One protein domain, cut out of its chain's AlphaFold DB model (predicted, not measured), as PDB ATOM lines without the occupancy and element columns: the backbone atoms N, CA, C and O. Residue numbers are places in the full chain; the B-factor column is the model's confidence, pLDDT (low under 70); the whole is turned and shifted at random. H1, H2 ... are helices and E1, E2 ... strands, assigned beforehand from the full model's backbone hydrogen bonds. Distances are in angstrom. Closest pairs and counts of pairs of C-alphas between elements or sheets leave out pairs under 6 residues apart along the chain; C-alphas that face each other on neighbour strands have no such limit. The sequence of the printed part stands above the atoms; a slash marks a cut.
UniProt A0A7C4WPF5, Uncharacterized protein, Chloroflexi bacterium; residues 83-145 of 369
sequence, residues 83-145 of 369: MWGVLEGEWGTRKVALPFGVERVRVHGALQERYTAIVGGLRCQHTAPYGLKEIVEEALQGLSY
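AT A GLANCE: This is residues 83 to 145 of the 369 residues of an uncharacterized protein of Chloroflexi bacterium (UniProt A0A7C4WPF5). A strongly twisted sheet of four antiparallel strands, E1 to E4, curls round one helix, H1, which packs on one face of it; the other face is bare. The tight turn at residues 92 and 93, between E1 and E2, and the one at residues 108 and 109, between E2 and E3, make the two ends of a rod that spans 44 by 20 by 19 A. The printed part has 63 residues, with four named strands followed by one named helix along the chain. The sheet's order is E1, E2, E3, E4, and the class is mixed, helices and strands. The whole is only just compact, close to loose, with a radius of gyration of the C-alphas of 12.6 A.

IN THESE COORDINATES: Find C-alpha 83 at (100.260, 33.125, 11.799); from there E1 runs through residues 83 to 91, 22.2 A from first to last C-alpha. E2, residues 94 to 107, is the longest strand at 36.8 A, and it bends by 62 degrees at residue 104. Look next at C-alpha 110, at (82.388, 34.936, 25.614), where E3 begins; it runs 28.2 A to residue 119. E4 is the short strand of residues 122 to 126. H1 holds residues 129 to 143, 21.0 A long, and ends at C-alpha 143, at (112.753, 19.377, 26.053).

HOW THE PARTS SIT: The strands form a meander, each the antiparallel neighbour of the one before, and each step is a hairpin. Between E1 and E2, at 144 degrees between their directions, find N 87 and O 98 within hydrogen-bond range at 2.8 A. Between E2 and E3, at 155 degrees, look at N 103 and O 114, 2.9 A apart. Between E3 and E4, at 148 degrees, N 117 and O 124 are 2.9 A apart. The edge strands, E1 and E4, are apart. H1 is on one face of the sheet, in two layers, a helix layer and a sheet layer. The closest C-alphas of E4 and H1 are those of His 126 and Leu 132, 5.0 A apart. For E3 and H1 they are those of Tyr 115 and Pro 129, at 6.4 A, and for E1 and H1 those of Leu 87 and Lys 133, at 7.2 A. E2 and H1 are near each other, with 5 pairs of C-alphas within 10 A. In H1 every O i to N i+4 pair is within hydrogen-bond range.

THE WHOLE: The two C-alphas farthest apart are those of Thr 93 and Gly 109, 44.4 A. The printed part has no cut, and its four links between elements are tight. The mean pLDDT of the printed part is 85.3, and residue 83 alone is under 70.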
ATOM      1  N   MET A  83      99.077  32.784  11.002       67.69
ATOM      2  CA  MET A  83     100.260  33.125  11.799       67.69
ATOM      3  C   MET A  83     100.167  34.573  12.304       67.69
ATOM      4  O   MET A  83      99.916  35.497  11.532       67.69
ATOM      5  N   TRP A  84     100.366  34.770  13.607       76.31
ATOM      6  CA  TRP A  84     100.199  36.058  14.292       76.31
ATOM      7  C   TRP A  84     101.513  36.706  14.724       76.31
ATOM      8  O   TRP A  84     101.606  37.933  14.795       76.31
ATOM      9  N   GLY A  85     102.547  35.910  14.968       84.62
ATOM     10  CA  GLY A  85     103.865  36.419  15.310       84.62
ATOM     11  C   GLY A  85     104.880  35.305  15.494       84.62
ATOM     12  O   GLY A  85     104.624  34.146  15.160       84.62
ATOM     13  N   VAL A  86     106.037  35.681  16.025       88.12
ATOM     14  CA  VAL A  86     107.150  34.779  16.314       88.12
ATOM     15  C   VAL A  86     107.633  35.023  17.743       88.12
ATOM     16  O   VAL A  86     107.797  36.166  18.169       88.12
ATOM     17  N   LEU A  87     107.848  33.944  18.491       89.12
ATOM     18  CA  LEU A  87     108.637  33.934  19.718       89.12
ATOM     19  C   LEU A  87     110.087  33.656  19.326       89.12
ATOM     20  O   LEU A  87     110.409  32.555  18.880       89.12
ATOM     21  N   GLU A  88     110.947  34.664  19.440       91.12
ATOM     22  CA  GLU A  88     112.337  34.589  18.990       91.12
ATOM     23  C   GLU A  88     113.326  34.884  20.113       91.12
ATOM     24  O   GLU A  88     113.061  35.698  20.996       91.12
ATOM     25  N   GLY A  89     114.475  34.223  20.080       89.19
ATOM     26  CA  GLY A  89     115.516  34.403  21.081       89.19
ATOM     27  C   GLY A  89     116.571  33.316  21.010       89.19
ATOM     28  O   GLY A  89     116.691  32.602  20.011       89.19
ATOM     29  N   GLU A  90     117.327  33.188  22.090       87.38
ATOM     30  CA  GLU A  90     118.337  32.147  22.251       87.38
ATOM     31  C   GLU A  90     117.966  31.233  23.419       87.38
ATOM     32  O   GLU A  90     117.431  31.681  24.439       87.38
ATOM     33  N   TRP A  91     118.233  29.940  23.234       84.81
ATOM     34  CA  TRP A  91     118.102  28.911  24.256       84.81
ATOM     35  C   TRP A  91     119.367  28.051  24.260       84.81
ATOM     36  O   TRP A  91     119.628  27.287  23.320       84.81
ATOM     37  N   GLY A  92     120.197  28.219  25.290       79.75
ATOM     38  CA  GLY A  92     121.567  27.711  25.274       79.75
ATOM     39  C   GLY A  92     122.343  28.317  24.100       79.75
ATOM     40  O   GLY A  92     122.421  29.532  23.963       79.75
ATOM     41  N   THR A  93     122.887  27.481  23.216       78.50
ATOM     42  CA  THR A  93     123.642  27.930  22.030       78.50
ATOM     43  C   THR A  93     122.808  27.988  20.747       78.50
ATOM     44  O   THR A  93     123.367  28.161  19.663       78.50
ATOM     45  N   ARG A  94     121.489  27.758  20.818       83.31
ATOM     46  CA  ARG A  94     120.623  27.684  19.633       83.31
ATOM     47  C   ARG A  94     119.719  28.901  19.523       83.31
ATOM     48  O   ARG A  94     119.136  29.352  20.506       83.31
ATOM     49  N   LYS A  95     119.546  29.365  18.286       86.88
ATOM     50  CA  LYS A  95     118.510  30.334  17.933       86.88
ATOM     51  C   LYS A  95     117.160  29.633  17.856       86.88
ATOM     52  O   LYS A  95     117.037  28.556  17.271       86.88
ATOM     53  N   VAL A  96     116.164  30.271  18.450       88.00
ATOM     54  CA  VAL A  96     114.767  29.849  18.446       88.00
ATOM     55  C   VAL A  96     113.969  30.926  17.725       88.00
ATOM     56  O   VAL A  96     114.141  32.114  17.993       88.00
ATOM     57  N   ALA A  97     113.108  30.515  16.802       89.81
ATOM     58  CA  ALA A  97     112.200  31.388  16.066       89.81
ATOM     59  C   ALA A  97     110.873  30.653  15.856       89.81
ATOM     60  O   ALA A  97     110.576  30.150  14.772       89.81
ATOM     61  N   LEU A  98     110.096  30.549  16.931       89.50
ATOM     62  CA  LEU A  98     108.879  29.759  16.976       89.50
ATOM     63  C   LEU A  98     107.683  30.578  16.467       89.50
ATOM     64  O   LEU A  98     107.316  31.570  17.102       89.50
ATOM     65  N   PRO A  99     107.042  30.195  15.352       89.00
ATOM     66  CA  PRO A  99     105.829  30.861  14.904       89.00
ATOM     67  C   PRO A  99     104.653  30.507  15.820       89.00
ATOM     68  O   PRO A  99     104.477  29.350  16.205       89.00
ATOM     69  N   PHE A 100     103.807  31.489  16.122       89.31
ATOM     70  CA  PHE A 100     102.544  31.260  16.820       89.31
ATOM     71  C   PHE A 100     101.363  31.842  16.039       89.31
ATOM     72  O   PHE A 100     101.481  32.852  15.339       89.31
ATOM     73  N   GLY A 101     100.214  31.188  16.157       87.62
ATOM     74  CA  GLY A 101      98.936  31.626  15.603       87.62
ATOM     75  C   GLY A 101      97.967  32.071  16.692       87.62
ATOM     76  O   GLY A 101      98.209  31.851  17.879       87.62
ATOM     77  N   VAL A 102      96.852  32.678  16.285       85.19
ATOM     78  CA  VAL A 102      95.737  32.994  17.186       85.19
ATOM     79  C   VAL A 102      94.427  32.571  16.553       85.19
ATOM     80  O   VAL A 102      94.112  32.924  15.415       85.19
ATOM     81  N   GLU A 103      93.643  31.857  17.345       83.94
ATOM     82  CA  GLU A 103      92.293  31.424  17.026       83.94
ATOM     83  C   GLU A 103      91.297  32.187  17.908       83.94
ATOM     84  O   GLU A 103      91.554  32.428  19.088       83.94
ATOM     85  N   ARG A 104      90.138  32.566  17.359       83.06
ATOM     86  CA  ARG A 104      89.028  33.098  18.164       83.06
ATOM     87  C   ARG A 104      88.143  31.943  18.608       83.06
ATOM     88  O   ARG A 104      87.534  31.280  17.775       83.06
ATOM     89  N   VAL A 105      88.054  31.727  19.912       82.12
ATOM     90  CA  VAL A 105      87.303  30.630  20.529       82.12
ATOM     91  C   VAL A 105      86.191  31.184  21.410       82.12
ATOM     92  O   VAL A 105      86.351  32.217  22.055       82.12
ATOM     93  N   ARG A 106      85.037  30.511  21.446       83.00
ATOM     94  CA  ARG A 106      83.949  30.868  22.364       83.00
ATOM     95  C   ARG A 106      84.074  30.023  23.628       83.00
ATOM     96  O   ARG A 106      83.943  28.806  23.564       83.00
ATOM     97  N   VAL A 107      84.327  30.666  24.762       77.94
ATOM     98  CA  VAL A 107      84.505  30.022  26.070       77.94
ATOM     99  C   VAL A 107      83.438  30.579  27.006       77.94
ATOM    100  O   VAL A 107      83.370  31.788  27.209       77.94
ATOM    101  N   HIS A 108      82.559  29.712  27.515       83.31
ATOM    102  CA  HIS A 108      81.418  30.101  28.363       83.31
ATOM    103  C   HIS A 108      80.567  31.249  27.775       83.31
ATOM    104  O   HIS A 108      80.128  32.147  28.483       83.31
ATOM    105  N   GLY A 109      80.363  31.252  26.453       82.88
ATOM    106  CA  GLY A 109      79.582  32.280  25.753       82.88
ATOM    107  C   GLY A 109      80.348  33.560  25.390       82.88
ATOM    108  O   GLY A 109      79.892  34.289  24.513       82.88
ATOM    109  N   ALA A 110      81.535  33.798  25.956       83.81
ATOM    110  CA  ALA A 110      82.388  34.936  25.614       83.81
ATOM    111  C   ALA A 110      83.351  34.597  24.467       83.81
ATOM    112  O   ALA A 110      83.907  33.498  24.408       83.81
ATOM    113  N   LEU A 111      83.560  35.542  23.546       83.19
ATOM    114  CA  LEU A 111      84.573  35.415  22.498       83.19
ATOM    115  C   LEU A 111      85.945  35.759  23.088       83.19
ATOM    116  O   LEU A 111      86.136  36.857  23.601       83.19
ATOM    117  N   GLN A 112      86.884  34.824  23.007       83.56
ATOM    118  CA  GLN A 112      88.248  34.965  23.508       83.56
ATOM    119  C   GLN A 112      89.257  34.629  22.412       83.56
ATOM    120  O   GLN A 112      88.958  33.897  21.467       83.56
ATOM    121  N   GLU A 113      90.464  35.161  22.544       85.56
ATOM    122  CA  GLU A 113      91.596  34.792  21.701       85.56
ATOM    123  C   GLU A 113      92.380  33.649  22.351       85.56
ATOM    124  O   GLU A 113      92.543  33.599  23.569       85.56
ATOM    125  N   ARG A 114      92.854  32.711  21.531       87.06
ATOM    126  CA  ARG A 114      93.713  31.603  21.944       87.06
ATOM    127  C   ARG A 114      94.963  31.592  21.085       87.06
ATOM    128  O   ARG A 114      94.913  31.284  19.898       87.06
ATOM    129  N   TYR A 115      96.077  31.902  21.720       88.31
ATOM    130  CA  TYR A 115      97.412  31.907  21.156       88.31
ATOM    131  C   TYR A 115      97.943  30.475  21.158       88.31
ATOM    132  O   TYR A 115      97.826  29.785  22.170       88.31
ATOM    133  N   THR A 116      98.472  30.010  20.029       89.94
ATOM    134  CA  THR A 116      98.931  28.626  19.851       89.94
ATOM    135  C   THR A 116     100.313  28.585  19.215       89.94
ATOM    136  O   THR A 116     100.537  29.200  18.177       89.94
ATOM    137  N   ALA A 117     101.197  27.798  19.812       89.31
ATOM    138  CA  ALA A 117     102.554  27.494  19.375       89.31
ATOM    139  C   ALA A 117     102.759  25.971  19.324       89.31
ATOM    140  O   ALA A 117     102.032  25.231  19.990       89.31
ATOM    141  N   ILE A 118     103.750  25.490  18.569       88.69
ATOM    142  CA  ILE A 118     104.143  24.071  18.563       88.69
ATOM    143  C   ILE A 118     105.633  23.960  18.900       88.69
ATOM    144  O   ILE A 118     106.459  24.523  18.191       88.69
ATOM    145  N   VAL A 119     105.966  23.222  19.964       88.00
ATOM    146  CA  VAL A 119     107.341  22.961  20.426       88.00
ATOM    147  C   VAL A 119     107.603  21.459  20.378       88.00
ATOM    148  O   VAL A 119     107.024  20.706  21.148       88.00
ATOM    149  N   GLY A 120     108.447  20.984  19.467       80.94
ATOM    150  CA  GLY A 120     108.800  19.564  19.360       80.94
ATOM    151  C   GLY A 120     107.591  18.638  19.161       80.94
ATOM    152  O   GLY A 120     107.624  17.493  19.599       80.94
ATOM    153  N   GLY A 121     106.513  19.134  18.540       77.56
ATOM    154  CA  GLY A 121     105.232  18.427  18.398       77.56
ATOM    155  C   GLY A 121     104.210  18.705  19.511       77.56
ATOM    156  O   GLY A 121     103.031  18.413  19.328       77.56
ATOM    157  N   LEU A 122     104.611  19.340  20.618       81.69
ATOM    158  CA  LEU A 122     103.709  19.761  21.692       81.69
ATOM    159  C   LEU A 122     102.986  21.057  21.342       81.69
ATOM    160  O   LEU A 122     103.606  22.102  21.149       81.69
ATOM    161  N   ARG A 123     101.654  21.001  21.339       87.19
ATOM    162  CA  ARG A 123     100.797  22.178  21.195       87.19
ATOM    163  C   ARG A 123     100.775  22.974  22.505       87.19
ATOM    164  O   ARG A 123     100.144  22.566  23.473       87.19
ATOM    165  N   CYS A 124     101.422  24.131  22.504       88.81
ATOM    166  CA  CYS A 124     101.406  25.104  23.592       88.81
ATOM    167  C   CYS A 124     100.276  26.106  23.344       88.81
ATOM    168  O   CYS A 124     100.188  26.660  22.245       88.81
ATOM    169  N   GLN A 125      99.397  26.336  24.323       91.25
ATOM    170  CA  GLN A 125      98.259  27.243  24.152       91.25
ATOM    171  C   GLN A 125      98.031  28.132  25.365       91.25
ATOM    172  O   GLN A 125      98.093  27.661  26.494       91.25
ATOM    173  N   HIS A 126      97.671  29.391  25.122       90.19
ATOM    174  CA  HIS A 126      97.282  30.319  26.180       90.19
ATOM    175  C   HIS A 126      96.273  31.362  25.677       90.19
ATOM    176  O   HIS A 126      96.144  31.583  24.474       90.19
ATOM    177  N   THR A 127      95.548  32.023  26.578       86.62
ATOM    178  CA  THR A 127      94.585  33.094  26.234       86.62
ATOM    179  C   THR A 127      95.205  34.492  26.209       86.62
ATOM    180  O   THR A 127      94.583  35.444  25.749       86.62
ATOM    181  N   ALA A 128      96.451  34.613  26.664       81.12
ATOM    182  CA  ALA A 128      97.242  35.840  26.651       81.12
ATOM    183  C   ALA A 128      98.623  35.597  26.012       81.12
ATOM    184  O   ALA A 128      99.219  34.551  26.296       81.12
ATOM    185  N   PRO A 129      99.177  36.554  25.240       75.38
ATOM    186  CA  PRO A 129     100.479  36.399  24.587       75.38
ATOM    187  C   PRO A 129     101.639  36.126  25.557       75.38
ATOM    188  O   PRO A 129     102.489  35.289  25.273       75.38
ATOM    189  N   TYR A 130     101.669  36.803  26.710       80.06
ATOM    190  CA  TYR A 130     102.729  36.609  27.707       80.06
ATOM    191  C   TYR A 130     102.672  35.224  28.357       80.06
ATOM    192  O   TYR A 130     103.700  34.570  28.462       80.06
ATOM    193  N   GLY A 131     101.480  34.716  28.684       85.00
ATOM    194  CA  GLY A 131     101.363  33.346  29.194       85.00
ATOM    195  C   GLY A 131     101.672  32.279  28.135       85.00
ATOM    196  O   GLY A 131     102.113  31.190  28.477       85.00
ATOM    197  N   LEU A 132     101.529  32.581  26.831       86.94
ATOM    198  CA  LEU A 132     102.040  31.680  25.789       86.94
ATOM    199  C   LEU A 132     103.567  31.576  25.863       86.94
ATOM    200  O   LEU A 132     104.101  30.480  25.723       86.94
ATOM    201  N   LYS A 133     104.258  32.705  26.068       88.19
ATOM    202  CA  LYS A 133     105.713  32.719  26.226       88.19
ATOM    203  C   LYS A 133     106.134  31.822  27.395       88.19
ATOM    204  O   LYS A 133     106.980  30.965  27.182       88.19
ATOM    205  N   GLU A 134     105.520  31.980  28.566       87.56
ATOM    206  CA  GLU A 134     105.836  31.176  29.759       87.56
ATOM    207  C   GLU A 134     105.663  29.673  29.491       87.56
ATOM    208  O   GLU A 134     106.592  28.900  29.708       87.56
ATOM    209  N   ILE A 135     104.538  29.260  28.893       89.06
ATOM    210  CA  ILE A 135     104.294  27.851  28.532       89.06
ATOM    211  C   ILE A 135     105.326  27.333  27.520       89.06
ATOM    212  O   ILE A 135     105.750  26.180  27.588       89.06
ATOM    213  N   VAL A 136     105.733  28.160  26.554       89.50
ATOM    214  CA  VAL A 136     106.765  27.781  25.579       89.50
ATOM    215  C   VAL A 136     108.130  27.636  26.252       89.50
ATOM    216  O   VAL A 136     108.852  26.693  25.939       89.50
ATOM    217  N   GLU A 137     108.485  28.524  27.180       89.00
ATOM    218  CA  GLU A 137     109.721  28.418  27.963       89.00
ATOM    219  C   GLU A 137     109.714  27.152  28.835       89.00
ATOM    220  O   GLU A 137     110.704  26.423  28.852       89.00
ATOM    221  N   GLU A 138     108.586  26.809  29.463       88.12
ATOM    222  CA  GLU A 138     108.416  25.540  30.185       88.12
ATOM    223  C   GLU A 138     108.560  24.320  29.266       88.12
ATOM    224  O   GLU A 138     109.231  23.345  29.614       88.12
ATOM    225  N   ALA A 139     107.974  24.365  28.067       88.56
ATOM    226  CA  ALA A 139     108.092  23.290  27.085       88.56
ATOM    227  C   ALA A 139     109.540  23.109  26.602       88.56
ATOM    228  O   ALA A 139     110.028  21.981  26.515       88.56
ATOM    229  N   LEU A 140     110.250  24.205  26.320       88.19
ATOM    230  CA  LEU A 140     111.668  24.175  25.954       88.19
ATOM    231  C   LEU A 140     112.538  23.674  27.103       88.19
ATOM    232  O   LEU A 140     113.477  22.914  26.869       88.19
ATOM    233  N   GLN A 141     112.198  24.038  28.338       86.81
ATOM    234  CA  GLN A 141     112.853  23.520  29.528       86.81
ATOM    235  C   GLN A 141     112.650  22.011  29.667       86.81
ATOM    236  O   GLN A 141     113.612  21.293  29.926       86.81
ATOM    237  N   GLY A 142     111.428  21.517  29.450       83.62
ATOM    238  CA  GLY A 142     111.118  20.087  29.466       83.62
ATOM    239  C   GLY A 142     111.797  19.302  28.338       83.62
ATOM    240  O   GLY A 142     112.154  18.143  28.529       83.62
ATOM    241  N   LEU A 143     112.014  19.940  27.185       85.75
ATOM    242  CA  LEU A 143     112.753  19.377  26.053       85.75
ATOM    243  C   LEU A 143     114.277  19.476  26.229       85.75
ATOM    244  O   LEU A 143     115.022  18.856  25.481       85.75
ATOM    245  N   SER A 144     114.765  20.272  27.177       86.56
ATOM    246  CA  SER A 144     116.197  20.474  27.373       86.56
ATOM    247  C   SER A 144     116.800  19.385  28.247       86.56
ATOM    248  O   SER A 144     116.286  19.051  29.313       86.56
ATOM    249  N   TYR A 145     117.967  18.895  27.845       82.81
ATOM    250  CA  TYR A 145     118.760  17.959  28.628       82.81
ATOM    251  C   TYR A 145     120.191  18.474  28.749       82.81
ATOM    252  O   TYR A 145     120.799  18.872  27.758       82.81
TER     253      TYR A 145